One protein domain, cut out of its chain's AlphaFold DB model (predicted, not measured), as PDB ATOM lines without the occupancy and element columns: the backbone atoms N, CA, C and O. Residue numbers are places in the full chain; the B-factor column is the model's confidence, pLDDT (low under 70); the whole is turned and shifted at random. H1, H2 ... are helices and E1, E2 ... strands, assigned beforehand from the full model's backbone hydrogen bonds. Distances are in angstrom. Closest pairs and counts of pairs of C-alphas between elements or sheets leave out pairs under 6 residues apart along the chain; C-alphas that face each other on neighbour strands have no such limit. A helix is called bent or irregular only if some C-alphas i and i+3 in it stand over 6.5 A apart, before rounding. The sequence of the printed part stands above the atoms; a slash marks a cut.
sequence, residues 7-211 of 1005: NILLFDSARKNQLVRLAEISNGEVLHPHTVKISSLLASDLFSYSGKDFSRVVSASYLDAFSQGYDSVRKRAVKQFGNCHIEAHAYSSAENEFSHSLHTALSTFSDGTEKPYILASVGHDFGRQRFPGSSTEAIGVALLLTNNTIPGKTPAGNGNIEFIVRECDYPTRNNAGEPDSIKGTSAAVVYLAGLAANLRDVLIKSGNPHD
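What this domain is: This is residues 7 to 211 of the 1005 residues of the protein "Nebramycin 5' synthase" of Dickeya dianthicola (UniProt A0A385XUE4). A strongly twisted sheet of seven strands curls round one long helix, H5, with the shorter H1 on the same face and H3 on the opposite face, three layers in all. H2 and H4 meet near the first end of H3, and a small hairpin of E8 and E9 packs on H1, on its side away from E1. The printed part has 205 residues with five named helices and nine named strands, in the order E1 E2 H1 E3 H2 H3 E4 H4 E5 E6 E7 E8 E9 H5. The large sheet, E2 E1 E3 E4 E5 E6 E7, is mixed, and the class is mixed, helices and strands. The whole is compact and rounded, with a radius of gyration of the C-alphas of 16.4 A and spans of 45 by 43 by 40 A.

Where its parts are: The sheet's strands are E2, residues 18 to 21; E1, residues 7 to 12, 15.2 A long from C-alpha 7 at (189.669, 164.030, 114.115); E3, residues 54 to 59; E4, residues 86 to 89; E5, residues 117 to 121; E6, residues 139 to 144, 15.9 A; and E7, residues 161 to 166. E8 is residues 170 to 173 and E9 residues 179 to 182. H5, residues 185 to 205, is 30.2 A long and ends with C-alpha 205 at (182.663, 152.987, 99.641). H1 is residues 33 to 42, H2 residues 62 to 68, H3 residues 70 to 81, 16.1 A, and H4 residues 97 to 105. H4 is irregular, with C-alphas 98 and 101 7.2 A apart.

How they stand to each other: E1 and E2 form an antiparallel hairpin, N 10 to O 20 3.1 A. The other neighbour pairs of this sheet are parallel, among them E4 and E5, N 89 to O 119 2.8 A, and E6 and E7, N 142 to O 163 2.9 A. E3, H2, H3, E4 and E4, H4, E5 are strand-helix-strand units, two parallel neighbour strands with helices between, with right-handed crossovers. The sheet curls round H5; the closest C-alphas of E4 and H5, Ala 88 and Ala 193, are 5.9 A apart. H1 runs along the strands at a height over the sheet of 9.8 A. H1 touches H5, Leu 42 to Gly 194 6.4 A between closest C-alphas, at a shallow tilt of 27 degrees, the same way. The closest C-alphas of H1 and E8, Leu 41 and Thr 172, are 5.1 A apart; E8 and E9 form a hairpin, N 172 to O 180 2.8 A. H3 runs slantwise to the strands, at 43 degrees to E1 on the local plane. H2 only grazes the sheet with residues 62 to 64, and touches H3 only at the corner, Ala 65 to Val 73 6.4 A between closest C-alphas. H4 is not on the sheet; it only just touches H2, with 3 pairs of C-alphas within 8 A, the closest Phe 66 and Leu 102, 7.4 A apart. Every O i to N i+4 pair is within hydrogen-bond range in H1, H2, H3 and H5; in H4, 3 of 5 are.

The domain as a whole: The two C-alphas farthest apart, those of Asn 27 and Ala 156, are 47.7 A apart. The printed part has no cut. The links E2 to H1, H1 to E3, H4 to E5, E5 to E6 and E6 to E7 are long. The mean pLDDT of the printed part is 76.3, and 49 residues are under 70, among them residues 7 to 14 and 43 to 65.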
ATOM      1  N   ASN A   7     189.735 162.665 113.613       52.81
ATOM      2  CA  ASN A   7     189.669 164.030 114.115       52.81
ATOM      3  C   ASN A   7     188.255 164.326 114.632       52.81
ATOM      4  O   ASN A   7     187.356 164.671 113.866       52.81
ATOM      5  N   ILE A   8     188.074 164.188 115.945       60.81
ATOM      6  CA  ILE A   8     186.930 164.748 116.674       60.81
ATOM      7  C   ILE A   8     187.353 166.119 117.190       60.81
ATOM      8  O   ILE A   8     188.376 166.218 117.873       60.81
ATOM      9  N   LEU A   9     186.583 167.157 116.859       63.88
ATOM     10  CA  LEU A   9     186.861 168.530 117.283       63.88
ATOM     11  C   LEU A   9     186.041 168.873 118.520       63.88
ATOM     12  O   LEU A   9     184.810 168.856 118.477       63.88
ATOM     13  N   LEU A  10     186.726 169.194 119.613       66.25
ATOM     14  CA  LEU A  10     186.111 169.518 120.896       66.25
ATOM     15  C   LEU A  10     186.345 170.990 121.230       66.25
ATOM     16  O   LEU A  10     187.435 171.516 121.008       66.25
ATOM     17  N   PHE A  11     185.324 171.626 121.802       68.38
ATOM     18  CA  PHE A  11     185.392 172.970 122.370       68.38
ATOM     19  C   PHE A  11     185.220 172.866 123.886       68.38
ATOM     20  O   PHE A  11     184.094 172.779 124.378       68.38
ATOM     21  N   ASP A  12     186.318 172.853 124.642       67.94
ATOM     22  CA  ASP A  12     186.235 172.675 126.095       67.94
ATOM     23  C   ASP A  12     186.140 174.010 126.849       67.94
ATOM     24  O   ASP A  12     186.985 174.899 126.706       67.94
ATOM     25  N   SER A  13     185.118 174.141 127.695       64.25
ATOM     26  CA  SER A  13     184.876 175.336 128.514       64.25
ATOM     27  C   SER A  13     186.017 175.673 129.491       64.25
ATOM     28  O   SER A  13     186.320 176.854 129.673       64.25
ATOM     29  N   ALA A  14     186.725 174.677 130.040       69.62
ATOM     30  CA  ALA A  14     187.909 174.887 130.879       69.62
ATOM     31  C   ALA A  14     189.089 175.466 130.074       69.62
ATOM     32  O   ALA A  14     189.931 176.178 130.621       69.62
ATOM     33  N   ARG A  15     189.110 175.240 128.753       70.38
ATOM     34  CA  ARG A  15     190.070 175.823 127.798       70.38
ATOM     35  C   ARG A  15     189.540 177.074 127.092       70.38
ATOM     36  O   ARG A  15     190.001 177.405 126.004       70.38
ATOM     37  N   LYS A  16     188.564 177.778 127.685       71.50
ATOM     38  CA  LYS A  16     187.894 178.956 127.088       71.50
ATOM     39  C   LYS A  16     187.335 178.677 125.679       71.50
ATOM     40  O   LYS A  16     187.338 179.557 124.827       71.50
ATOM     41  N   ASN A  17     186.858 177.452 125.453       70.56
ATOM     42  CA  ASN A  17     186.358 176.931 124.178       70.56
ATOM     43  C   ASN A  17     187.396 176.875 123.035       70.56
ATOM     44  O   ASN A  17     187.028 176.973 121.867       70.56
ATOM     45  N   GLN A  18     188.685 176.690 123.336       72.06
ATOM     46  CA  GLN A  18     189.676 176.364 122.303       72.06
ATOM     47  C   GLN A  18     189.301 175.090 121.525       72.06
ATOM     48  O   GLN A  18     188.797 174.128 122.102       72.06
ATOM     49  N   LEU A  19     189.610 175.102 120.225       72.62
ATOM     50  CA  LEU A  19     189.536 173.960 119.311       72.62
ATOM     51  C   LEU A  19     190.705 172.994 119.555       72.62
ATOM     52  O   LEU A  19     191.861 173.398 119.430       72.62
ATOM     53  N   VAL A  20     190.406 171.726 119.849       69.12
ATOM     54  CA  VAL A  20     191.401 170.663 120.110       69.12
ATOM     55  C   VAL A  20     190.989 169.366 119.395       69.12
ATOM     56  O   VAL A  20     189.803 169.018 119.429       69.12
ATOM     57  N   ARG A  21     191.926 168.626 118.771       70.50
ATOM     58  CA  ARG A  21     191.655 167.249 118.293       70.50
ATOM     59  C   ARG A  21     191.671 166.270 119.458       70.50
ATOM     60  O   ARG A  21     192.536 166.359 120.325       70.50
ATOM     61  N   LEU A  22     190.844 165.224 119.405       65.31
ATOM     62  CA  LEU A  22     190.923 164.153 120.406       65.31
ATOM     63  C   LEU A  22     192.316 163.486 120.496       65.31
ATOM     64  O   LEU A  22     192.758 163.163 121.593       65.31
ATOM     65  N   ALA A  23     193.036 163.338 119.380       61.66
ATOM     66  CA  ALA A  23     194.388 162.767 119.362       61.66
ATOM     67  C   ALA A  23     195.502 163.718 119.865       61.66
ATOM     68  O   ALA A  23     196.630 163.272 120.056       61.66
ATOM     69  N   GLU A  24     195.210 165.008 120.072       62.16
ATOM     70  CA  GLU A  24     196.156 165.998 120.620       62.16
ATOM     71  C   GLU A  24     196.073 166.095 122.158       62.16
ATOM     72  O   GLU A  24     196.968 166.657 122.788       62.16
ATOM     73  N   ILE A  25     195.024 165.532 122.774       61.22
ATOM     74  CA  ILE A  25     194.832 165.523 124.230       61.22
ATOM     75  C   ILE A  25     195.794 164.513 124.860       61.22
ATOM     76  O   ILE A  25     195.701 163.308 124.619       61.22
ATOM     77  N   SER A  26     196.712 165.002 125.695       54.00
ATOM     78  CA  SER A  26     197.713 164.168 126.370       54.00
ATOM     79  C   SER A  26     197.292 163.758 127.790       54.00
ATOM     80  O   SER A  26     196.504 164.435 128.456       54.00
ATOM     81  N   ASN A  27     197.826 162.628 128.271       52.38
ATOM     82  CA  ASN A  27     197.574 162.131 129.628       52.38
ATOM     83  C   ASN A  27     198.074 163.141 130.676       52.38
ATOM     84  O   ASN A  27     199.275 163.235 130.925       52.38
ATOM     85  N   GLY A  28     197.143 163.869 131.297       53.84
ATOM     86  CA  GLY A  28     197.419 164.904 132.299       53.84
ATOM     87  C   GLY A  28     196.697 166.233 132.051       53.84
ATOM     88  O   GLY A  28     196.672 167.082 132.940       53.84
ATOM     89  N   GLU A  29     196.082 166.431 130.881       60.38
ATOM     90  CA  GLU A  29     195.349 167.667 130.588       60.38
ATOM     91  C   GLU A  29     193.957 167.701 131.239       60.38
ATOM     92  O   GLU A  29     193.121 166.823 131.027       60.38
ATOM     93  N   VAL A  30     193.671 168.758 132.010       65.19
ATOM     94  CA  VAL A  30     192.360 168.937 132.653       65.19
ATOM     95  C   VAL A  30     191.341 169.470 131.646       65.19
ATOM     96  O   VAL A  30     191.313 170.659 131.328       65.19
ATOM     97  N   LEU A  31     190.479 168.570 131.179       71.62
ATOM     98  CA  LEU A  31     189.254 168.870 130.438       71.62
ATOM     99  C   LEU A  31     188.032 168.752 131.352       71.62
ATOM    100  O   LEU A  31     188.065 168.061 132.377       71.62
ATOM    101  N   HIS A  32     186.931 169.394 130.968       76.44
ATOM    102  CA  HIS A  32     185.675 169.270 131.695       76.44
ATOM    103  C   HIS A  32     185.180 167.804 131.651       76.44
ATOM    104  O   HIS A  32     185.126 167.228 130.561       76.44
ATOM    105  N   PRO A  33     184.780 167.171 132.776       76.81
ATOM    106  CA  PRO A  33     184.503 165.728 132.804       76.81
ATOM    107  C   PRO A  33     183.435 165.249 131.814       76.81
ATOM    108  O   PRO A  33     183.525 164.145 131.278       76.81
ATOM    109  N   HIS A  34     182.442 166.090 131.504       77.00
ATOM    110  CA  HIS A  34     181.448 165.769 130.477       77.00
ATOM    111  C   HIS A  34     182.066 165.699 129.068       77.00
ATOM    112  O   HIS A  34     181.687 164.833 128.287       77.00
ATOM    113  N   THR A  35     183.059 166.542 128.754       75.25
ATOM    114  CA  THR A  35     183.786 166.509 127.473       75.25
ATOM    115  C   THR A  35     184.503 165.176 127.287       75.25
ATOM    116  O   THR A  35     184.394 164.579 126.219       75.25
ATOM    117  N   VAL A  36     185.183 164.679 128.328       76.00
ATOM    118  CA  VAL A  36     185.930 163.408 128.278       76.00
ATOM    119  C   VAL A  36     184.990 162.211 128.118       76.00
ATOM    120  O   VAL A  36     185.264 161.325 127.308       76.00
ATOM    121  N   LYS A  37     183.839 162.215 128.805       79.44
ATOM    122  CA  LYS A  37     182.804 161.183 128.628       79.44
ATOM    123  C   LYS A  37     182.178 161.193 127.228       79.44
ATOM    124  O   LYS A  37     181.865 160.132 126.689       79.44
ATOM    125  N   ILE A  38     181.989 162.370 126.635       78.25
ATOM    126  CA  ILE A  38     181.438 162.530 125.281       78.25
ATOM    127  C   ILE A  38     182.456 162.103 124.212       78.25
ATOM    128  O   ILE A  38     182.103 161.392 123.272       78.25
ATOM    129  N   SER A  39     183.727 162.478 124.363       72.38
ATOM    130  CA  SER A  39     184.770 162.143 123.391       72.38
ATOM    131  C   SER A  39     185.192 160.672 123.451       72.38
ATOM    132  O   SER A  39     185.373 160.044 122.407       72.38
ATOM    133  N   SER A  40     185.257 160.088 124.651       75.44
ATOM    134  CA  SER A  40     185.568 158.666 124.843       75.44
ATOM    135  C   SER A  40     184.460 157.741 124.328       75.44
ATOM    136  O   SER A  40     184.753 156.614 123.936       75.44
ATOM    137  N   LEU A  41     183.208 158.217 124.255       77.38
ATOM    138  CA  LEU A  41     182.121 157.498 123.585       77.38
ATOM    139  C   LEU A  41     182.365 157.424 122.067       77.38
ATOM    140  O   LEU A  41     182.324 156.332 121.505       77.38
ATOM    141  N   LEU A  42     182.698 158.543 121.410       70.62
ATOM    142  CA  LEU A  42     183.026 158.566 119.970       70.62
ATOM    143  C   LEU A  42     184.251 157.715 119.609       70.62
ATOM    144  O   LEU A  42     184.324 157.195 118.500       70.62
ATOM    145  N   ALA A  43     185.202 157.565 120.534       65.69
ATOM    146  CA  ALA A  43     186.391 156.730 120.368       65.69
ATOM    147  C   ALA A  43     186.197 155.256 120.788       65.69
ATOM    148  O   ALA A  43     187.175 154.510 120.848       65.69
ATOM    149  N   SER A  44     184.970 154.835 121.116       68.19
ATOM    150  CA  SER A  44     184.670 153.460 121.534       68.19
ATOM    151  C   SER A  44     184.406 152.519 120.354       68.19
ATOM    152  O   SER A  44     183.932 152.931 119.292       68.19
ATOM    153  N   ASP A  45     184.633 151.218 120.564       61.69
ATOM    154  CA  ASP A  45     184.462 150.187 119.528       61.69
ATOM    155  C   ASP A  45     183.023 150.013 119.017       61.69
ATOM    156  O   ASP A  45     182.817 149.364 117.991       61.69
ATOM    157  N   LEU A  46     182.037 150.660 119.655       62.78
ATOM    158  CA  LEU A  46     180.669 150.801 119.135       62.78
ATOM    159  C   LEU A  46     180.628 151.408 117.720       62.78
ATOM    160  O   LEU A  46     179.652 151.205 116.997       62.78
ATOM    161  N   PHE A  47     181.680 152.134 117.320       63.94
ATOM    162  CA  PHE A  47     181.777 152.815 116.030       63.94
ATOM    163  C   PHE A  47     182.940 152.325 115.146       63.94
ATOM    164  O   PHE A  47     183.173 152.907 114.088       63.94
ATOM    165  N   SER A  48     183.655 151.257 115.521       54.31
ATOM    166  CA  SER A  48     184.861 150.782 114.817       54.31
ATOM    167  C   SER A  48     184.563 150.109 113.460       54.31
ATOM    168  O   SER A  48     184.520 148.883 113.362       54.31
ATOM    169  N   TYR A  49     184.424 150.895 112.380       52.38
ATOM    170  CA  TYR A  49     184.453 150.395 110.993       52.38
ATOM    171  C   TYR A  49     185.739 150.800 110.253       52.38
ATOM    172  O   TYR A  49     186.271 151.897 110.421       52.38
ATOM    173  N   SER A  50     186.271 149.901 109.422       50.88
ATOM    174  CA  SER A  50     187.631 149.985 108.875       50.88
ATOM    175  C   SER A  50     187.769 150.987 107.716       50.88
ATOM    176  O   SER A  50     187.712 150.632 106.539       50.88
ATOM    177  N   GLY A  51     187.970 152.269 108.027       48.66
ATOM    178  CA  GLY A  51     188.341 153.308 107.057       48.66
ATOM    179  C   GLY A  51     189.344 154.305 107.641       48.66
ATOM    180  O   GLY A  51     189.131 154.821 108.736       48.66
ATOM    181  N   LYS A  52     190.433 154.576 106.913       46.97
ATOM    182  CA  LYS A  52     191.470 155.550 107.290       46.97
ATOM    183  C   LYS A  52     191.284 156.853 106.511       46.97
ATOM    184  O   LYS A  52     191.786 156.949 105.404       46.97
ATOM    185  N   ASP A  53     190.513 157.768 107.093       49.47
ATOM    186  CA  ASP A  53     190.494 159.229 106.866       49.47
ATOM    187  C   ASP A  53     189.215 159.796 107.501       49.47
ATOM    188  O   ASP A  53     188.112 159.546 107.013       49.47
ATOM    189  N   PHE A  54     189.320 160.502 108.634       46.91
ATOM    190  CA  PHE A  54     188.154 161.013 109.367       46.91
ATOM    191  C   PHE A  54     188.343 162.467 109.834       46.91
ATOM    192  O   PHE A  54     189.008 162.725 110.836       46.91
ATOM    193  N   SER A  55     187.651 163.407 109.182       51.59
ATOM    194  CA  SER A  55     187.313 164.754 109.691       51.59
ATOM    195  C   SER A  55     185.808 164.877 109.999       51.59
ATOM    196  O   SER A  55     185.193 165.918 109.778       51.59
ATOM    197  N   ARG A  56     185.161 163.779 110.434       55.84
ATOM    198  CA  ARG A  56     183.688 163.682 110.428       55.84
ATOM    199  C   ARG A  56     182.966 164.572 111.446       55.84
ATOM    200  O   ARG A  56     181.937 165.097 111.048       55.84
ATOM    201  N   VAL A  57     183.418 164.688 112.707       57.94
ATOM    202  CA  VAL A  57     182.551 165.129 113.832       57.94
ATOM    203  C   VAL A  57     183.089 166.332 114.621       57.94
ATOM    204  O   VAL A  57     184.162 166.275 115.226       57.94
ATOM    205  N   VAL A  58     182.269 167.384 114.716       62.38
ATOM    206  CA  VAL A  58     182.487 168.562 115.582       62.38
ATOM    207  C   VAL A  58     181.537 168.528 116.777       62.38
ATOM    208  O   VAL A  58     180.335 168.395 116.578       62.38
ATOM    209  N   SER A  59     182.028 168.718 118.005       60.00
ATOM    210  CA  SER A  59     181.184 168.964 119.182       60.00
ATOM    211  C   SER A  59     181.435 170.360 119.752       60.00
ATOM    212  O   SER A  59     182.395 170.604 120.490       60.00
ATOM    213  N   ALA A  60     180.575 171.300 119.352       56.59
ATOM    214  CA  ALA A  60     180.717 172.721 119.649       56.59
ATOM    215  C   ALA A  60     180.169 173.120 121.033       56.59
ATOM    216  O   ALA A  60     179.109 172.668 121.464       56.59
ATOM    217  N   SER A  61     180.866 174.055 121.685       60.94
ATOM    218  CA  SER A  61     180.390 174.780 122.866       60.94
ATOM    219  C   SER A  61     179.778 176.105 122.421       60.94
ATOM    220  O   SER A  61     180.468 176.964 121.866       60.94
ATOM    221  N   TYR A  62     178.483 176.309 122.679       66.19
ATOM    222  CA  TYR A  62     177.784 177.527 122.243       66.19
ATOM    223  C   TYR A  62     178.313 178.791 122.889       66.19
ATOM    224  O   TYR A  62     178.107 179.858 122.330       66.19
ATOM    225  N   LEU A  63     179.028 178.701 124.013       64.44
ATOM    226  CA  LEU A  63     179.663 179.869 124.610       64.44
ATOM    227  C   LEU A  63     180.674 180.520 123.644       64.44
ATOM    228  O   LEU A  63     180.833 181.737 123.675       64.44
ATOM    229  N   ASP A  64     181.287 179.747 122.737       67.62
ATOM    230  CA  ASP A  64     182.134 180.281 121.659       67.62
ATOM    231  C   ASP A  64     181.308 180.836 120.490       67.62
ATOM    232  O   ASP A  64     181.596 181.914 119.978       67.62
ATOM    233  N   ALA A  65     180.228 180.148 120.105       69.38
ATOM    234  CA  ALA A  65     179.328 180.608 119.047       69.38
ATOM    235  C   ALA A  65     178.621 181.929 119.407       69.38
ATOM    236  O   ALA A  65     178.579 182.839 118.585       69.38
ATOM    237  N   PHE A  66     178.128 182.066 120.642       70.81
ATOM    238  CA  PHE A  66     177.504 183.286 121.168       70.81
ATOM    239  C   PHE A  66     178.489 184.455 121.303       70.81
ATOM    240  O   PHE A  66     178.068 185.601 121.187       70.81
ATOM    241  N   SER A  67     179.778 184.195 121.558       70.44
ATOM    242  CA  SER A  67     180.777 185.255 121.778       70.44
ATOM    243  C   SER A  67     181.587 185.625 120.533       70.44
ATOM    244  O   SER A  67     182.068 186.754 120.448       70.44
ATOM    245  N   GLN A  68     181.732 184.714 119.564       72.38
ATOM    246  CA  GLN A  68     182.547 184.917 118.358       72.38
ATOM    247  C   GLN A  68     181.763 184.818 117.035       72.38
ATOM    248  O   GLN A  68     182.309 185.161 115.987       72.38
ATOM    249  N   GLY A  69     180.506 184.363 117.060       75.38
ATOM    250  CA  GLY A  69     179.679 184.101 115.876       75.38
ATOM    251  C   GLY A  69     179.922 182.713 115.269       75.38
ATOM    252  O   GLY A  69     181.064 182.263 115.156       75.38
ATOM    253  N   TYR A  70     178.847 182.028 114.851       77.50
ATOM    254  CA  TYR A  70     178.919 180.646 114.345       77.50
ATOM    255  C   TYR A  70     179.828 180.506 113.114       77.50
ATOM    256  O   TYR A  70     180.650 179.594 113.045       77.50
ATOM    257  N   ASP A  71     179.770 181.463 112.188       77.25
ATOM    258  CA  ASP A  71     180.644 181.482 111.014       77.25
ATOM    259  C   ASP A  71     182.124 181.579 111.368       77.25
ATOM    260  O   ASP A  71     182.946 180.924 110.735       77.25
ATOM    261  N   SER A  72     182.489 182.379 112.372       77.88
ATOM    262  CA  SER A  72     183.877 182.497 112.835       77.88
ATOM    263  C   SER A  72     184.372 181.167 113.397       77.88
ATOM    264  O   SER A  72     185.497 180.752 113.118       77.88
ATOM    265  N   VAL A  73     183.507 180.477 114.146       76.38
ATOM    266  CA  VAL A  73     183.747 179.136 114.688       76.38
ATOM    267  C   VAL A  73     183.945 178.122 113.551       76.38
ATOM    268  O   VAL A  73     184.977 177.448 113.510       76.38
ATOM    269  N   ARG A  74     183.023 178.068 112.578       77.00
ATOM    270  CA  ARG A  74     183.083 177.161 111.416       77.00
ATOM    271  C   ARG A  74     184.295 177.453 110.523       77.00
ATOM    272  O   ARG A  74     185.015 176.531 110.153       77.00
ATOM    273  N   LYS A  75     184.594 178.727 110.240       78.62
ATOM    274  CA  LYS A  75     185.762 179.161 109.445       78.62
ATOM    275  C   LYS A  75     187.089 178.816 110.135       78.62
ATOM    276  O   LYS A  75     188.021 178.400 109.451       78.62
ATOM    277  N   ARG A  76     187.181 178.914 111.472       78.44
ATOM    278  CA  ARG A  76     188.338 178.392 112.232       78.44
ATOM    279  C   ARG A  76     188.464 176.877 112.100       78.44
ATOM    280  O   ARG A  76     189.552 176.402 111.787       78.44
ATOM    281  N   ALA A  77     187.369 176.142 112.302       75.38
ATOM    282  CA  ALA A  77     187.370 174.685 112.214       75.38
ATOM    283  C   ALA A  77     187.826 174.206 110.821       75.38
ATOM    284  O   ALA A  77     188.792 173.453 110.718       75.38
ATOM    285  N   VAL A  78     187.237 174.743 109.748       76.12
ATOM    286  CA  VAL A  78     187.629 174.418 108.366       76.12
ATOM    287  C   VAL A  78     189.095 174.769 108.089       76.12
ATOM    288  O   VAL A  78     189.818 173.951 107.527       76.12
ATOM    289  N   LYS A  79     189.580 175.934 108.546       78.69
ATOM    290  CA  LYS A  79     190.983 176.352 108.354       78.69
ATOM    291  C   LYS A  79     192.002 175.437 109.053       78.69
ATOM    292  O   LYS A  79     193.120 175.310 108.562       78.69
ATOM    293  N   GLN A  80     191.657 174.853 110.200       75.38
ATOM    294  CA  GLN A  80     192.588 174.078 111.036       75.38
ATOM    295  C   GLN A  80     192.447 172.551 110.852       75.38
ATOM    296  O   GLN A  80     193.399 171.808 111.114       75.38
ATOM    297  N   PHE A  81     191.287 172.075 110.385       71.06
ATOM    298  CA  PHE A  81     190.937 170.647 110.356       71.06
ATOM    299  C   PHE A  81     190.278 170.160 109.054       71.06
ATOM    300  O   PHE A  81     190.084 168.955 108.902       71.06
ATOM    301  N   GLY A  82     189.964 171.057 108.113       73.50
ATOM    302  CA  GLY A  82     189.259 170.728 106.870       73.50
ATOM    303  C   GLY A  82     187.735 170.663 107.020       73.50
ATOM    304  O   GLY A  82     187.167 170.992 108.064       73.50
ATOM    305  N   ASN A  83     187.053 170.267 105.943       73.50
ATOM    306  CA  ASN A  83     185.592 170.227 105.912       73.50
ATOM    307  C   ASN A  83     185.030 169.198 106.903       73.50
ATOM    308  O   ASN A  83     185.489 168.055 106.985       73.50
ATOM    309  N   CYS A  84     184.002 169.628 107.632       74.69
ATOM    310  CA  CYS A  84     183.270 168.832 108.608       74.69
ATOM    311  C   CYS A  84     181.873 168.548 108.045       74.69
ATOM    312  O   CYS A  84     181.083 169.472 107.861       74.69
ATOM    313  N   HIS A  85     181.581 167.284 107.735       79.31
ATOM    314  CA  HIS A  85     180.308 166.894 107.111       79.31
ATOM    315  C   HIS A  85     179.206 166.581 108.140       79.31
ATOM    316  O   HIS A  85     178.032 166.563 107.778       79.31
ATOM    317  N   ILE A  86     179.556 166.331 109.410       82.81
ATOM    318  CA  ILE A  86     178.616 166.006 110.493       82.81
ATOM    319  C   ILE A  86     178.951 166.858 111.727       82.81
ATOM    320  O   ILE A  86     180.102 166.952 112.156       82.81
ATOM    321  N   GLU A  87     177.942 167.479 112.334       83.44
ATOM    322  CA  GLU A  87     178.115 168.343 113.507       83.44
ATOM    323  C   GLU A  87     177.244 167.817 114.667       83.44
ATOM    324  O   GLU A  87     176.021 167.731 114.569       83.44
ATOM    325  N   ALA A  88     177.892 167.403 115.764       82.44
ATOM    326  CA  ALA A  88     177.304 166.739 116.928       82.44
ATOM    327  C   ALA A  88     177.118 167.728 118.088       82.44
ATOM    328  O   ALA A  88     177.928 167.843 119.018       82.44
ATOM    329  N   HIS A  89     176.002 168.444 118.030       81.62
ATOM    330  CA  HIS A  89     175.583 169.494 118.951       81.62
ATOM    331  C   HIS A  89     175.010 168.911 120.255       81.62
ATOM    332  O   HIS A  89     173.815 168.983 120.545       81.62
ATOM    333  N   ALA A  90     175.899 168.262 121.012       77.00
ATOM    334  CA  ALA A  90     175.593 167.462 122.197       77.00
ATOM    335  C   ALA A  90     175.301 168.306 123.448       77.00
ATOM    336  O   ALA A  90     174.458 167.940 124.273       77.00
ATOM    337  N   TYR A  91     175.974 169.448 123.589       75.69
ATOM    338  CA  TYR A  91     175.614 170.472 124.565       75.69
ATOM    339  C   TYR A  91     174.293 171.150 124.149       75.69
ATOM    340  O   TYR A  91     173.919 171.119 122.980       75.69
ATOM    341  N   SER A  92     173.578 171.791 125.077       75.25
ATOM    342  CA  SER A  92     172.441 172.656 124.719       75.25
ATOM    343  C   SER A  92     172.107 173.680 125.801       75.25
ATOM    344  O   SER A  92     172.176 173.409 127.007       75.25
ATOM    345  N   SER A  93     171.734 174.878 125.356       76.69
ATOM    346  CA  SER A  93     171.428 176.034 126.208       76.69
ATOM    347  C   SER A  93     169.934 176.358 126.200       76.69
ATOM    348  O   SER A  93     169.220 175.989 125.271       76.69
ATOM    349  N   ALA A  94     169.454 177.039 127.240       78.06
ATOM    350  CA  ALA A  94     168.107 177.599 127.242       78.06
ATOM    351  C   ALA A  94     167.939 178.527 126.026       78.06
ATOM    352  O   ALA A  94     168.680 179.503 125.912       78.06
ATOM    353  N   GLU A  95     166.989 178.233 125.135       82.19
ATOM    354  CA  GLU A  95     166.628 179.185 124.082       82.19
ATOM    355  C   GLU A  95     166.056 180.459 124.714       82.19
ATOM    356  O   GLU A  95     165.439 180.418 125.782       82.19
ATOM    357  N   ASN A  96     166.354 181.590 124.082       78.81
ATOM    358  CA  ASN A  96     166.000 182.928 124.523       78.81
ATOM    359  C   ASN A  96     166.136 183.906 123.341       78.81
ATOM    360  O   ASN A  96     166.603 183.551 122.257       78.81
ATOM    361  N   GLU A  97     165.776 185.165 123.561       73.06
ATOM    362  CA  GLU A  97     165.773 186.219 122.548       73.06
ATOM    363  C   GLU A  97     167.132 186.509 121.876       73.06
ATOM    364  O   GLU A  97     167.150 187.021 120.752       73.06
ATOM    365  N   PHE A  98     168.257 186.145 122.500       74.25
ATOM    366  CA  PHE A  98     169.603 186.345 121.949       74.25
ATOM    367  C   PHE A  98     170.062 185.208 121.013       74.25
ATOM    368  O   PHE A  98     171.087 185.348 120.350       74.25
ATOM    369  N   SER A  99     169.308 184.105 120.895       78.81
ATOM    370  CA  SER A  99     169.631 182.990 119.983       78.81
ATOM    371  C   SER A  99     169.452 183.320 118.493       78.81
ATOM    372  O   SER A  99     170.030 182.635 117.651       78.81
ATOM    373  N   HIS A 100     168.678 184.355 118.142       76.69
ATOM    374  CA  HIS A 100     168.227 184.599 116.763       76.69
ATOM    375  C   HIS A 100     169.360 184.713 115.732       76.69
ATOM    376  O   HIS A 100     169.321 184.028 114.715       76.69
ATOM    377  N   SER A 101     170.405 185.498 116.010       75.38
ATOM    378  CA  SER A 101     171.543 185.664 115.090       75.38
ATOM    379  C   SER A 101     172.302 184.357 114.832       75.38
ATOM    380  O   SER A 101     172.875 184.182 113.758       75.38
ATOM    381  N   LEU A 102     172.269 183.411 115.779       78.88
ATOM    382  CA  LEU A 102     172.827 182.076 115.584       78.88
ATOM    383  C   LEU A 102     171.883 181.150 114.807       78.88
ATOM    384  O   LEU A 102     172.380 180.309 114.069       78.88
ATOM    385  N   HIS A 103     170.556 181.305 114.905       81.19
ATOM    386  CA  HIS A 103     169.625 180.609 113.999       81.19
ATOM    387  C   HIS A 103     169.835 181.075 112.553       81.19
ATOM    388  O   HIS A 103     169.892 180.239 111.651       81.19
ATOM    389  N   THR A 104     170.021 182.383 112.334       78.88
ATOM    390  CA  THR A 104     170.366 182.935 111.016       78.88
ATOM    391  C   THR A 104     171.681 182.344 110.511       78.88
ATOM    392  O   THR A 104     171.681 181.742 109.445       78.88
ATOM    393  N   ALA A 105     172.765 182.395 111.294       77.94
ATOM    394  CA  ALA A 105     174.067 181.847 110.886       77.94
ATOM    395  C   ALA A 105     174.079 180.311 110.702       77.94
ATOM    396  O   ALA A 105     174.837 179.794 109.889       77.94
ATOM    397  N   LEU A 106     173.218 179.569 111.411       78.75
ATOM    398  CA  LEU A 106     172.975 178.137 111.171       78.75
ATOM    399  C   LEU A 106     172.144 177.864 109.903       78.75
ATOM    400  O   LEU A 106     172.025 176.707 109.511       78.75
ATOM    401  N   SER A 107     171.557 178.896 109.291       75.25
ATOM    402  CA  SER A 107     170.716 178.802 108.089       75.25
ATOM    403  C   SER A 107     171.397 179.363 106.835       75.25
ATOM    404  O   SER A 107     171.247 178.809 105.746       75.25
ATOM    405  N   THR A 108     172.179 180.436 106.977       71.12
ATOM    406  CA  THR A 108     172.882 181.126 105.887       71.12
ATOM    407  C   THR A 108     174.270 180.530 105.649       71.12
ATOM    408  O   THR A 108     175.290 181.108 106.024       71.12
ATOM    409  N   PHE A 109     174.324 179.357 105.017       67.69
ATOM    410  CA  PHE A 109     175.587 178.779 104.549       67.69
ATOM    411  C   PHE A 109     176.097 179.525 103.312       67.69
ATOM    412  O   PHE A 109     175.332 179.768 102.386       67.69
ATOM    413  N   SER A 110     177.392 179.852 103.273       57.56
ATOM    414  CA  SER A 110     178.016 180.544 102.138       57.56
ATOM    415  C   SER A 110     177.967 179.720 100.849       57.56
ATOM    416  O   SER A 110     178.355 178.541 100.863       57.56
ATOM    417  N   ASP A 111     177.575 180.370  99.753       53.84
ATOM    418  CA  ASP A 111     177.342 179.779  98.433       53.84
ATOM    419  C   ASP A 111     178.574 179.023  97.911       53.84
ATOM    420  O   ASP A 111     179.581 179.610  97.520       53.84
ATOM    421  N   GLY A 112     178.499 177.688  97.945       55.59
ATOM    422  CA  GLY A 112     179.577 176.785  97.527       55.59
ATOM    423  C   GLY A 112     180.138 175.869  98.622       55.59
ATOM    424  O   GLY A 112     180.878 174.944  98.296       55.59
ATOM    425  N   THR A 113     179.782 176.050  99.903       61.06
ATOM    426  CA  THR A 113     180.090 175.037 100.941       61.06
ATOM    427  C   THR A 113     178.942 174.047 101.109       61.06
ATOM    428  O   THR A 113     177.788 174.459 101.214       61.06
ATOM    429  N   GLU A 114     179.250 172.750 101.201       69.44
ATOM    430  CA  GLU A 114     178.254 171.728 101.541       69.44
ATOM    431  C   GLU A 114     177.586 172.057 102.893       69.44
ATOM    432  O   GLU A 114     178.258 172.442 103.863       69.44
ATOM    433  N   LYS A 115     176.254 171.916 102.955       80.56
ATOM    434  CA  LYS A 115     175.482 172.047 104.196       80.56
ATOM    435  C   LYS A 115     175.746 170.798 105.064       80.56
ATOM    436  O   LYS A 115     175.493 169.693 104.584       80.56
ATOM    437  N   PRO A 116     176.234 170.929 106.309       82.44
ATOM    438  CA  PRO A 116     176.570 169.785 107.151       82.44
ATOM    439  C   PRO A 116     175.320 169.070 107.686       82.44
ATOM    440  O   PRO A 116     174.214 169.620 107.725       82.44
ATOM    441  N   TYR A 117     175.504 167.830 108.139       88.94
ATOM    442  CA  TYR A 117     174.496 167.049 108.847       88.94
ATOM    443  C   TYR A 117     174.525 167.388 110.348       88.94
ATOM    444  O   TYR A 117     175.337 166.858 111.110       88.94
ATOM    445  N   ILE A 118     173.671 168.326 110.758       88.75
ATOM    446  CA  ILE A 118     173.638 168.899 112.111       88.75
ATOM    447  C   ILE A 118     172.689 168.081 113.001       88.75
ATOM    448  O   ILE A 118     171.473 168.157 112.837       88.75
ATOM    449  N   LEU A 119     173.222 167.344 113.978       90.81
ATOM    450  CA  LEU A 119     172.455 166.606 114.996       90.81
ATOM    451  C   LEU A 119     172.530 167.344 116.336       90.81
ATOM    452  O   LEU A 119     173.627 167.532 116.859       90.81
ATOM    453  N   ALA A 120     171.393 167.742 116.913       89.75
ATOM    454  CA  ALA A 120     171.351 168.659 118.056       89.75
ATOM    455  C   ALA A 120     170.495 168.190 119.241       89.75
ATOM    456  O   ALA A 120     169.387 167.689 119.084       89.75
ATOM    457  N   SER A 121     170.996 168.424 120.456       87.94
ATOM    458  CA  SER A 121     170.324 168.096 121.716       87.94
ATOM    459  C   SER A 121     169.169 169.062 121.983       87.94
ATOM    460  O   SER A 121     169.393 170.239 122.272       87.94
ATOM    461  N   VAL A 122     167.925 168.569 121.960       86.38
ATOM    462  CA  VAL A 122     166.740 169.397 122.285       86.38
ATOM    463  C   VAL A 122     166.559 169.632 123.788       86.38
ATOM    464  O   VAL A 122     165.739 170.454 124.188       86.38
ATOM    465  N   GLY A 123     167.363 168.963 124.619       80.00
ATOM    466  CA  GLY A 123     167.367 169.100 126.073       80.00
ATOM    467  C   GLY A 123     166.503 168.082 126.820       80.00
ATOM    468  O   GLY A 123     165.820 167.245 126.239       80.00
ATOM    469  N   HIS A 124     166.563 168.179 128.148       74.19
ATOM    470  CA  HIS A 124     165.833 167.333 129.099       74.19
ATOM    471  C   HIS A 124     164.637 168.050 129.753       74.19
ATOM    472  O   HIS A 124     163.947 167.462 130.585       74.19
ATOM    473  N   ASP A 125     164.400 169.315 129.406       72.38
ATOM    474  CA  ASP A 125     163.363 170.150 130.016       72.38
ATOM    475  C   ASP A 125     161.988 169.734 129.463       72.38
ATOM    476  O   ASP A 125     161.838 169.505 128.262       72.38
ATOM    477  N   PHE A 126     160.957 169.662 130.305       72.06
ATOM    478  CA  PHE A 126     159.583 169.520 129.815       72.06
ATOM    479  C   PHE A 126     159.033 170.883 129.375       72.06
ATOM    480  O   PHE A 126     159.261 171.893 130.038       72.06
ATOM    481  N   GLY A 127     158.292 170.907 128.263       72.19
ATOM    482  CA  GLY A 127     157.588 172.097 127.775       72.19
ATOM    483  C   GLY A 127     158.413 173.089 126.946       72.19
ATOM    484  O   GLY A 127     157.867 174.128 126.582       72.19
ATOM    485  N   ARG A 128     159.686 172.805 126.625       82.38
ATOM    486  CA  ARG A 128     160.463 173.588 125.647       82.38
ATOM    487  C   ARG A 128     161.612 172.811 124.998       82.38
ATOM    488  O   ARG A 128     162.241 171.981 125.648       82.38
ATOM    489  N   GLN A 129     161.941 173.168 123.759       86.00
ATOM    490  CA  GLN A 129     163.208 172.858 123.093       86.00
ATOM    491  C   GLN A 129     164.347 173.731 123.640       86.00
ATOM    492  O   GLN A 129     164.130 174.805 124.209       86.00
ATOM    493  N   ARG A 130     165.584 173.286 123.422       85.62
ATOM    494  CA  ARG A 130     166.815 174.030 123.710       85.62
ATOM    495  C   ARG A 130     167.585 174.364 122.438       85.62
ATOM    496  O   ARG A 130     167.620 173.570 121.500       85.62
ATOM    497  N   PHE A 131     168.292 175.492 122.454       84.00
ATOM    498  CA  PHE A 131     169.216 175.872 121.388       84.00
ATOM    499  C   PHE A 131     170.448 174.938 121.387       84.00
ATOM    500  O   PHE A 131     171.032 174.742 122.466       84.00
ATOM    501  N   PRO A 132     170.880 174.379 120.231       81.88
ATOM    502  CA  PRO A 132     170.434 174.669 118.858       81.88
ATOM    503  C   PRO A 132     169.402 173.685 118.271       81.88
ATOM    504  O   PRO A 132     169.111 173.764 117.083       81.88
ATOM    505  N   GLY A 133     168.829 172.772 119.063       85.88
ATOM    506  CA  GLY A 133     167.823 171.797 118.609       85.88
ATOM    507  C   GLY A 133     166.495 172.393 118.112       85.88
ATOM    508  O   GLY A 133     165.667 171.671 117.561       85.88
ATOM    509  N   SER A 134     166.300 173.701 118.278       84.31
ATOM    510  CA  SER A 134     165.214 174.503 117.702       84.31
ATOM    511  C   SER A 134     165.596 175.266 116.420       84.31
ATOM    512  O   SER A 134     164.733 175.895 115.811       84.31
ATOM    513  N   SER A 135     166.844 175.191 115.943       85.94
ATOM    514  CA  SER A 135     167.224 175.736 114.629       85.94
ATOM    515  C   SER A 135     166.679 174.857 113.500       85.94
ATOM    516  O   SER A 135     166.802 173.635 113.562       85.94
ATOM    517  N   THR A 136     166.085 175.454 112.462       81.56
ATOM    518  CA  THR A 136     165.405 174.739 111.360       81.56
ATOM    519  C   THR A 136     166.313 173.835 110.533       81.56
ATOM    520  O   THR A 136     165.840 172.842 109.980       81.56
ATOM    521  N   GLU A 137     167.604 174.163 110.472       84.75
ATOM    522  CA  GLU A 137     168.638 173.374 109.791       84.75
ATOM    523  C   GLU A 137     169.272 172.292 110.680       84.75
ATOM    524  O   GLU A 137     170.062 171.481 110.195       84.75
ATOM    525  N   ALA A 138     168.916 172.251 111.968       88.94
ATOM    526  CA  ALA A 138     169.303 171.185 112.878       88.94
ATOM    527  C   ALA A 138     168.263 170.051 112.893       88.94
ATOM    528  O   ALA A 138     167.055 170.258 112.745       88.94
ATOM    529  N   ILE A 139     168.750 168.835 113.121       92.19
ATOM    530  CA  ILE A 139     167.954 167.634 113.367       92.19
ATOM    531  C   ILE A 139     167.945 167.416 114.881       92.19
ATOM    532  O   ILE A 139     168.966 167.078 115.489       92.19
ATOM    533  N   GLY A 140     166.802 167.672 115.507       92.19
ATOM    534  CA  GLY A 140     166.622 167.586 116.949       92.19
ATOM    535  C   GLY A 140     166.544 166.139 117.426       92.19
ATOM    536  O   GLY A 140     165.645 165.387 117.039       92.19
ATOM    537  N   VAL A 141     167.476 165.779 118.307       92.81
ATOM    538  CA  VAL A 141     167.584 164.474 118.960       92.81
ATOM    539  C   VAL A 141     167.038 164.571 120.384       92.81
ATOM    540  O   VAL A 141     167.590 165.283 121.230       92.81
ATOM    541  N   ALA A 142     165.958 163.838 120.646       91.88
ATOM    542  CA  ALA A 142     165.329 163.695 121.955       91.88
ATOM    543  C   ALA A 142     165.628 162.320 122.588       91.88
ATOM    544  O   ALA A 142     166.135 161.412 121.929       91.88
ATOM    545  N   LEU A 143     165.274 162.149 123.866       91.44
ATOM    546  CA  LEU A 143     165.221 160.829 124.503       91.44
ATOM    547  C   LEU A 143     163.791 160.291 124.557       91.44
ATOM    548  O   LEU A 143     162.849 161.053 124.759       91.44
ATOM    549  N   LEU A 144     163.658 158.967 124.477       92.25
ATOM    550  CA  LEU A 144     162.507 158.241 125.000       92.25
ATOM    551  C   LEU A 144     162.892 157.719 126.384       92.25
ATOM    552  O   LEU A 144     163.657 156.755 126.493       92.25
ATOM    553  N   LEU A 145     162.394 158.384 127.427       89.69
ATOM    554  CA  LEU A 145     162.637 157.991 128.814       89.69
ATOM    555  C   LEU A 145     161.933 156.665 129.135       89.69
ATOM    556  O   LEU A 145     160.990 156.256 128.453       89.69
ATOM    557  N   THR A 146     162.352 156.002 130.212       87.69
ATOM    558  CA  THR A 146     161.793 154.703 130.656       87.69
ATOM    559  C   THR A 146     160.269 154.688 130.867       87.69
ATOM    560  O   THR A 146     159.634 153.651 130.689       87.69
ATOM    561  N   ASN A 147     159.655 155.836 131.168       88.25
ATOM    562  CA  ASN A 147     158.199 156.017 131.281       88.25
ATOM    563  C   ASN A 147     157.489 156.313 129.935       88.25
ATOM    564  O   ASN A 147     156.331 156.723 129.932       88.25
ATOM    565  N   ASN A 148     158.179 156.142 128.804       88.25
ATOM    566  CA  ASN A 148     157.756 156.498 127.443       88.25
ATOM    567  C   ASN A 148     157.442 157.992 127.207       88.25
ATOM    568  O   ASN A 148     156.792 158.334 126.220       88.25
ATOM    569  N   THR A 149     157.918 158.902 128.067       87.75
ATOM    570  CA  THR A 149     157.827 160.350 127.803       87.75
ATOM    571  C   THR A 149     159.022 160.858 126.996       87.75
ATOM    572  O   THR A 149     160.127 160.319 127.077       87.75
ATOM    573  N   ILE A 150     158.782 161.915 126.214       87.88
ATOM    574  CA  ILE A 150     159.777 162.588 125.373       87.88
ATOM    575  C   ILE A 150     159.906 164.039 125.873       87.88
ATOM    576  O   ILE A 150     159.023 164.851 125.572       87.88
ATOM    577  N   PRO A 151     160.944 164.388 126.660       84.06
ATOM    578  CA  PRO A 151     161.224 165.776 127.019       84.06
ATOM    579  C   PRO A 151     161.669 166.588 125.791       84.06
ATOM    580  O   PRO A 151     161.934 166.045 124.719       84.06
ATOM    581  N   GLY A 152     161.742 167.909 125.940       78.12
ATOM    582  CA  GLY A 152     162.182 168.822 124.887       78.12
ATOM    583  C   GLY A 152     161.080 169.327 123.946       78.12
ATOM    584  O   GLY A 152     161.368 170.142 123.081       78.12
ATOM    585  N   LYS A 153     159.824 168.868 124.053       78.06
ATOM    586  CA  LYS A 153     158.727 169.325 123.170       78.06
ATOM    587  C   LYS A 153     158.214 170.720 123.547       78.06
ATOM    588  O   LYS A 153     158.123 171.032 124.732       78.06
ATOM    589  N   THR A 154     157.844 171.529 122.548       79.62
ATOM    590  CA  THR A 154     157.212 172.846 122.765       79.62
ATOM    591  C   THR A 154     155.723 172.678 123.112       79.62
ATOM    592  O   THR A 154     155.144 171.640 122.771       79.62
ATOM    593  N   PRO A 155     155.060 173.677 123.722       71.81
ATOM    594  CA  PRO A 155     153.635 173.586 124.049       71.81
ATOM    595  C   PRO A 155     152.722 173.518 122.813       71.81
ATOM    596  O   PRO A 155     151.680 172.876 122.861       71.81
ATOM    597  N   ALA A 156     153.126 174.147 121.703       75.06
ATOM    598  CA  ALA A 156     152.377 174.171 120.442       75.06
ATOM    599  C   ALA A 156     152.696 172.980 119.509       75.06
ATOM    600  O   ALA A 156     152.158 172.901 118.405       75.06
ATOM    601  N   GLY A 157     153.570 172.052 119.931       72.31
ATOM    602  CA  GLY A 157     153.897 170.827 119.196       72.31
ATOM    603  C   GLY A 157     155.395 170.514 119.099       72.31
ATOM    604  O   GLY A 157     156.236 171.031 119.843       72.31
ATOM    605  N   ASN A 158     155.743 169.636 118.158       66.56
ATOM    606  CA  ASN A 158     157.136 169.366 117.811       66.56
ATOM    607  C   ASN A 158     157.676 170.546 116.968       66.56
ATOM    608  O   ASN A 158     157.124 170.842 115.911       66.56
ATOM    609  N   GLY A 159     158.772 171.183 117.400       69.69
ATOM    610  CA  GLY A 159     159.667 171.902 116.481       69.69
ATOM    611  C   GLY A 159     160.526 170.887 115.715       69.69
ATOM    612  O   GLY A 159     160.055 169.799 115.401       69.69
ATOM    613  N   ASN A 160     161.824 171.141 115.517       82.12
ATOM    614  CA  ASN A 160     162.701 170.215 114.767       82.12
ATOM    615  C   ASN A 160     163.084 168.913 115.514       82.12
ATOM    616  O   ASN A 160     164.131 168.345 115.227       82.12
ATOM    617  N   ILE A 161     162.278 168.427 116.472       88.88
ATOM    618  CA  ILE A 161     162.448 167.059 117.000       88.88
ATOM    619  C   ILE A 161     162.068 166.089 115.892       88.88
ATOM    620  O   ILE A 161     160.976 166.182 115.339       88.88
ATOM    621  N   GLU A 162     162.959 165.146 115.623       90.94
ATOM    622  CA  GLU A 162     162.840 164.226 114.493       90.94
ATOM    623  C   GLU A 162     163.314 162.831 114.891       90.94
ATOM    624  O   GLU A 162     162.606 161.839 114.702       90.94
ATOM    625  N   PHE A 163     164.478 162.767 115.541       94.06
ATOM    626  CA  PHE A 163     165.060 161.532 116.046       94.06
ATOM    627  C   PHE A 163     164.857 161.413 117.557       94.06
ATOM    628  O   PHE A 163     165.007 162.373 118.315       94.06
ATOM    629  N   ILE A 164     164.555 160.200 118.006       93.69
ATOM    630  CA  ILE A 164     164.461 159.837 119.415       93.69
ATOM    631  C   ILE A 164     165.421 158.678 119.665       93.69
ATOM    632  O   ILE A 164     165.475 157.741 118.876       93.69
ATOM    633  N   VAL A 165     166.142 158.693 120.780       93.19
ATOM    634  CA  VAL A 165     166.948 157.548 121.226       93.19
ATOM    635  C   VAL A 165     166.376 157.018 122.534       93.19
ATOM    636  O   VAL A 165     166.048 157.800 123.428       93.19
ATOM    637  N   ARG A 166     166.222 155.697 122.668       91.56
ATOM    638  CA  ARG A 166     165.799 155.097 123.943       91.56
ATOM    639  C   ARG A 166     166.858 155.357 125.020       91.56
ATOM    640  O   ARG A 166     168.039 155.134 124.779       91.56
ATOM    641  N   GLU A 167     166.435 155.815 126.195       89.00
ATOM    642  CA  GLU A 167     167.334 156.073 127.324       89.00
ATOM    643  C   GLU A 167     168.090 154.799 127.748       89.00
ATOM    644  O   GLU A 167     167.483 153.784 128.092       89.00
ATOM    645  N   CYS A 168     169.422 154.865 127.721       87.62
ATOM    646  CA  CYS A 168     170.336 153.830 128.191       87.62
ATOM    647  C   CYS A 168     171.660 154.450 128.672       87.62
ATOM    648  O   CYS A 168     171.981 155.597 128.344       87.62
ATOM    649  N   ASP A 169     172.426 153.686 129.450       88.44
ATOM    650  CA  ASP A 169     173.787 154.043 129.848       88.44
ATOM    651  C   ASP A 169     174.784 153.574 128.773       88.44
ATOM    652  O   ASP A 169     174.879 152.384 128.462       88.44
ATOM    653  N   TYR A 170     175.534 154.514 128.196       84.75
ATOM    654  CA  TYR A 170     176.588 154.244 127.220       84.75
ATOM    655  C   TYR A 170     177.941 154.058 127.922       84.75
ATOM    656  O   TYR A 170     178.288 154.883 128.775       84.75
ATOM    657  N   PRO A 171     178.741 153.034 127.564       84.38
ATOM    658  CA  PRO A 171     180.081 152.854 128.110       84.38
ATOM    659  C   PRO A 171     181.015 153.969 127.624       84.38
ATOM    660  O   PRO A 171     180.996 154.358 126.457       84.38
ATOM    661  N   THR A 172     181.846 154.487 128.525       83.12
ATOM    662  CA  THR A 172     182.792 155.571 128.242       83.12
ATOM    663  C   THR A 172     184.003 155.498 129.186       83.12
ATOM    664  O   THR A 172     184.240 154.463 129.814       83.12
ATOM    665  N   ARG A 173     184.804 156.566 129.271       81.06
ATOM    666  CA  ARG A 173     185.923 156.700 130.214       81.06
ATOM    667  C   ARG A 173     185.889 158.029 130.966       81.06
ATOM    668  O   ARG A 173     185.336 159.014 130.473       81.06
ATOM    669  N   ASN A 174     186.482 158.041 132.157       82.56
ATOM    670  CA  ASN A 174     186.663 159.242 132.978       82.56
ATOM    671  C   ASN A 174     187.987 159.976 132.655       82.56
ATOM    672  O   ASN A 174     188.769 159.537 131.811       82.56
ATOM    673  N   ASN A 175     188.273 161.083 133.355       77.31
ATOM    674  CA  ASN A 175     189.508 161.869 133.177       77.31
ATOM    675  C   ASN A 175     190.813 161.107 133.510       77.31
ATOM    676  O   ASN A 175     191.881 161.567 133.119       77.31
ATOM    677  N   ALA A 176     190.747 159.971 134.211       78.31
ATOM    678  CA  ALA A 176     191.885 159.084 134.470       78.31
ATOM    679  C   ALA A 176     192.004 157.941 133.433       78.31
ATOM    680  O   ALA A 176     192.912 157.117 133.516       78.31
ATOM    681  N   GLY A 177     191.099 157.882 132.448       75.81
ATOM    682  CA  GLY A 177     191.034 156.824 131.437       75.81
ATOM    683  C   GLY A 177     190.366 155.529 131.917       75.81
ATOM    684  O   GLY A 177     190.317 154.553 131.164       75.81
ATOM    685  N   GLU A 178     189.832 155.497 133.138       84.12
ATOM    686  CA  GLU A 178     189.156 154.335 133.723       84.12
ATOM    687  C   GLU A 178     187.755 154.143 133.111       84.12
ATOM    688  O   GLU A 178     187.167 155.124 132.644       84.12
ATOM    689  N   PRO A 179     187.194 152.916 133.092       87.50
ATOM    690  CA  PRO A 179     185.835 152.670 132.606       87.50
ATOM    691  C   PRO A 179     184.772 153.439 133.402       87.50
ATOM    692  O   PRO A 179     184.790 153.458 134.628       87.50
ATOM    693  N   ASP A 180     183.822 154.036 132.689       88.38
ATOM    694  CA  ASP A 180     182.741 154.857 133.242       88.38
ATOM    695  C   ASP A 180     181.490 154.730 132.339       88.38
ATOM    696  O   ASP A 180     181.518 154.039 131.317       88.38
ATOM    697  N   SER A 181     180.387 155.401 132.673       88.12
ATOM    698  CA  SER A 181     179.193 155.504 131.823       88.12
ATOM    699  C   SER A 181     178.729 156.950 131.607       88.12
ATOM    700  O   SER A 181     179.058 157.867 132.369       88.12
ATOM    701  N   ILE A 182     177.958 157.166 130.541       86.25
ATOM    702  CA  ILE A 182     177.225 158.407 130.282       86.25
ATOM    703  C   ILE A 182     175.833 158.105 129.721       86.25
ATOM    704  O   ILE A 182     175.669 157.256 128.852       86.25
ATOM    705  N   LYS A 183     174.833 158.854 130.184       87.00
ATOM    706  CA  LYS A 183     173.475 158.880 129.632       87.00
ATOM    707  C   LYS A 183     173.032 160.317 129.379       87.00
ATOM    708  O   LYS A 183     173.670 161.260 129.848       87.00
ATOM    709  N   GLY A 184     171.931 160.480 128.652       87.25
ATOM    710  CA  GLY A 184     171.312 161.779 128.377       87.25
ATOM    711  C   GLY A 184     171.188 162.098 126.886       87.25
ATOM    712  O   GLY A 184     171.742 161.391 126.044       87.25
ATOM    713  N   THR A 185     170.500 163.194 126.543       86.50
ATOM    714  CA  THR A 185     170.383 163.648 125.143       86.50
ATOM    715  C   THR A 185     171.747 163.955 124.525       86.50
ATOM    716  O   THR A 185     171.942 163.740 123.334       86.50
ATOM    717  N   SER A 186     172.725 164.386 125.328       84.19
ATOM    718  CA  SER A 186     174.110 164.589 124.890       84.19
ATOM    719  C   SER A 186     174.771 163.288 124.417       84.19
ATOM    720  O   SER A 186     175.408 163.287 123.370       84.19
ATOM    721  N   ALA A 187     174.565 162.169 125.122       84.62
ATOM    722  CA  ALA A 187     175.044 160.857 124.679       84.62
ATOM    723  C   ALA A 187     174.274 160.358 123.443       84.62
ATOM    724  O   ALA A 187     174.881 159.835 122.513       84.62
ATOM    725  N   ALA A 188     172.959 160.597 123.387       89.31
ATOM    726  CA  ALA A 188     172.111 160.246 122.247       89.31
ATOM    727  C   ALA A 188     172.525 160.951 120.940       89.31
ATOM    728  O   ALA A 188     172.690 160.287 119.919       89.31
ATOM    729  N   VAL A 189     172.752 162.273 120.965       88.94
ATOM    730  CA  VAL A 189     173.275 163.040 119.810       88.94
ATOM    731  C   VAL A 189     174.580 162.439 119.300       88.94
ATOM    732  O   VAL A 189     174.773 162.274 118.100       88.94
ATOM    733  N   VAL A 190     175.474 162.106 120.227       82.88
ATOM    734  CA  VAL A 190     176.821 161.610 119.945       82.88
ATOM    735  C   VAL A 190     176.790 160.191 119.378       82.88
ATOM    736  O   VAL A 190     177.491 159.906 118.410       82.88
ATOM    737  N   TYR A 191     175.913 159.335 119.905       84.75
ATOM    738  CA  TYR A 191     175.624 158.014 119.353       84.75
ATOM    739  C   TYR A 191     175.104 158.106 117.912       84.75
ATOM    740  O   TYR A 191     175.664 157.465 117.022       84.75
ATOM    741  N   LEU A 192     174.108 158.959 117.645       88.81
ATOM    742  CA  LEU A 192     173.587 159.143 116.286       88.81
ATOM    743  C   LEU A 192     174.611 159.778 115.333       88.81
ATOM    744  O   LEU A 192     174.630 159.422 114.159       88.81
ATOM    745  N   ALA A 193     175.497 160.650 115.817       85.81
ATOM    746  CA  ALA A 193     176.585 161.200 115.010       85.81
ATOM    747  C   ALA A 193     177.627 160.133 114.633       85.81
ATOM    748  O   ALA A 193     178.096 160.118 113.495       85.81
ATOM    749  N   GLY A 194     177.948 159.207 115.545       81.25
ATOM    750  CA  GLY A 194     178.793 158.045 115.252       81.25
ATOM    751  C   GLY A 194     178.159 157.089 114.233       81.25
ATOM    752  O   GLY A 194     178.834 156.653 113.299       81.25
ATOM    753  N   LEU A 195     176.850 156.823 114.344       83.81
ATOM    754  CA  LEU A 195     176.111 156.042 113.339       83.81
ATOM    755  C   LEU A 195     176.092 156.739 111.970       83.81
ATOM    756  O   LEU A 195     176.419 156.106 110.967       83.81
ATOM    757  N   ALA A 196     175.780 158.039 111.921       87.56
ATOM    758  CA  ALA A 196     175.758 158.819 110.684       87.56
ATOM    759  C   ALA A 196     177.145 158.884 110.018       87.56
ATOM    760  O   ALA A 196     177.249 158.800 108.796       87.56
ATOM    761  N   ALA A 197     178.222 158.967 110.808       81.50
ATOM    762  CA  ALA A 197     179.591 158.936 110.303       81.50
ATOM    763  C   ALA A 197     179.950 157.574 109.682       81.50
ATOM    764  O   ALA A 197     180.538 157.529 108.605       81.50
ATOM    765  N   ASN A 198     179.549 156.464 110.307       80.88
ATOM    766  CA  ASN A 198     179.760 155.132 109.737       80.88
ATOM    767  C   ASN A 198     178.904 154.880 108.488       80.88
ATOM    768  O   ASN A 198     179.406 154.324 107.512       80.88
ATOM    769  N   LEU A 199     177.651 155.342 108.482       85.94
ATOM    770  CA  LEU A 199     176.775 155.314 107.311       85.94
ATOM    771  C   LEU A 199     177.385 156.096 106.134       85.94
ATOM    772  O   LEU A 199     177.442 155.567 105.027       85.94
ATOM    773  N   ARG A 200     177.896 157.314 106.371       86.19
ATOM    774  CA  ARG A 200     178.539 158.155 105.345       86.19
ATOM    775  C   ARG A 200     179.641 157.414 104.599       86.19
ATOM    776  O   ARG A 200     179.703 157.454 103.374       86.19
ATOM    777  N   ASP A 201     180.499 156.717 105.332       80.88
ATOM    778  CA  ASP A 201     181.660 156.045 104.758       80.88
ATOM    779  C   ASP A 201     181.348 154.646 104.203       80.88
ATOM    780  O   ASP A 201     182.108 154.134 103.380       80.88
ATOM    781  N   VAL A 202     180.201 154.055 104.556       81.81
ATOM    782  CA  VAL A 202     179.595 152.976 103.760       81.81
ATOM    783  C   VAL A 202     179.100 153.527 102.422       81.81
ATOM    784  O   VAL A 202     179.499 153.002 101.387       81.81
ATOM    785  N   LEU A 203     178.315 154.612 102.418       85.19
ATOM    786  CA  LEU A 203     177.784 155.217 101.189       85.19
ATOM    787  C   LEU A 203     178.912 155.622 100.222       85.19
ATOM    788  O   LEU A 203     178.845 155.280  99.044       85.19
ATOM    789  N   ILE A 204     179.993 156.235 100.720       84.75
ATOM    790  CA  ILE A 204     181.191 156.559  99.921       84.75
ATOM    791  C   ILE A 204     181.837 155.301  99.326       84.75
ATOM    792  O   ILE A 204     182.084 155.259  98.122       84.75
ATOM    793  N   LYS A 205     182.086 154.256 100.132       83.94
ATOM    794  CA  LYS A 205     182.663 152.987  99.641       83.94
ATOM    795  C   LYS A 205     181.764 152.286  98.618       83.94
ATOM    796  O   LYS A 205     182.271 151.569  97.762       83.94
ATOM    797  N   SER A 206     180.453 152.500  98.700       80.94
ATOM    798  CA  SER A 206     179.454 152.001  97.753       80.94
ATOM    799  C   SER A 206     179.186 152.950  96.574       80.94
ATOM    800  O   SER A 206     178.298 152.666  95.775       80.94
ATOM    801  N   GLY A 207     179.907 154.071  96.437       83.06
ATOM    802  CA  GLY A 207     179.735 155.024  95.330       83.06
ATOM    803  C   GLY A 207     178.397 155.779  95.326       83.06
ATOM    804  O   GLY A 207     177.965 156.255  94.282       83.06
ATOM    805  N   ASN A 208     177.718 155.851  96.472       82.06
ATOM    806  CA  ASN A 208     176.412 156.490  96.628       82.06
ATOM    807  C   ASN A 208     176.554 157.997  96.953       82.06
ATOM    808  O   ASN A 208     177.588 158.423  97.488       82.06
ATOM    809  N   PRO A 209     175.501 158.810  96.720       78.12
ATOM    810  CA  PRO A 209     175.369 160.119  97.349       78.12
ATOM    811  C   PRO A 209     175.516 159.985  98.869       78.12
ATOM    812  O   PRO A 209     174.941 159.091  99.488       78.12
ATOM    813  N   HIS A 210     176.311 160.866  99.467       80.38
ATOM    814  CA  HIS A 210     176.642 160.852 100.896       80.38
ATOM    815  C   HIS A 210     176.498 162.244 101.531       80.38
ATOM    816  O   HIS A 210     177.093 162.523 102.574       80.38
ATOM    817  N   ASP A 211     175.712 163.106 100.876       87.56
ATOM    818  CA  ASP A 211     175.322 164.412 101.393       87.56
ATOM    819  C   ASP A 211     174.361 164.282 102.582       87.56
ATOM    820  O   ASP A 211     173.878 163.199 102.937       87.56
TER     821      ASP A 211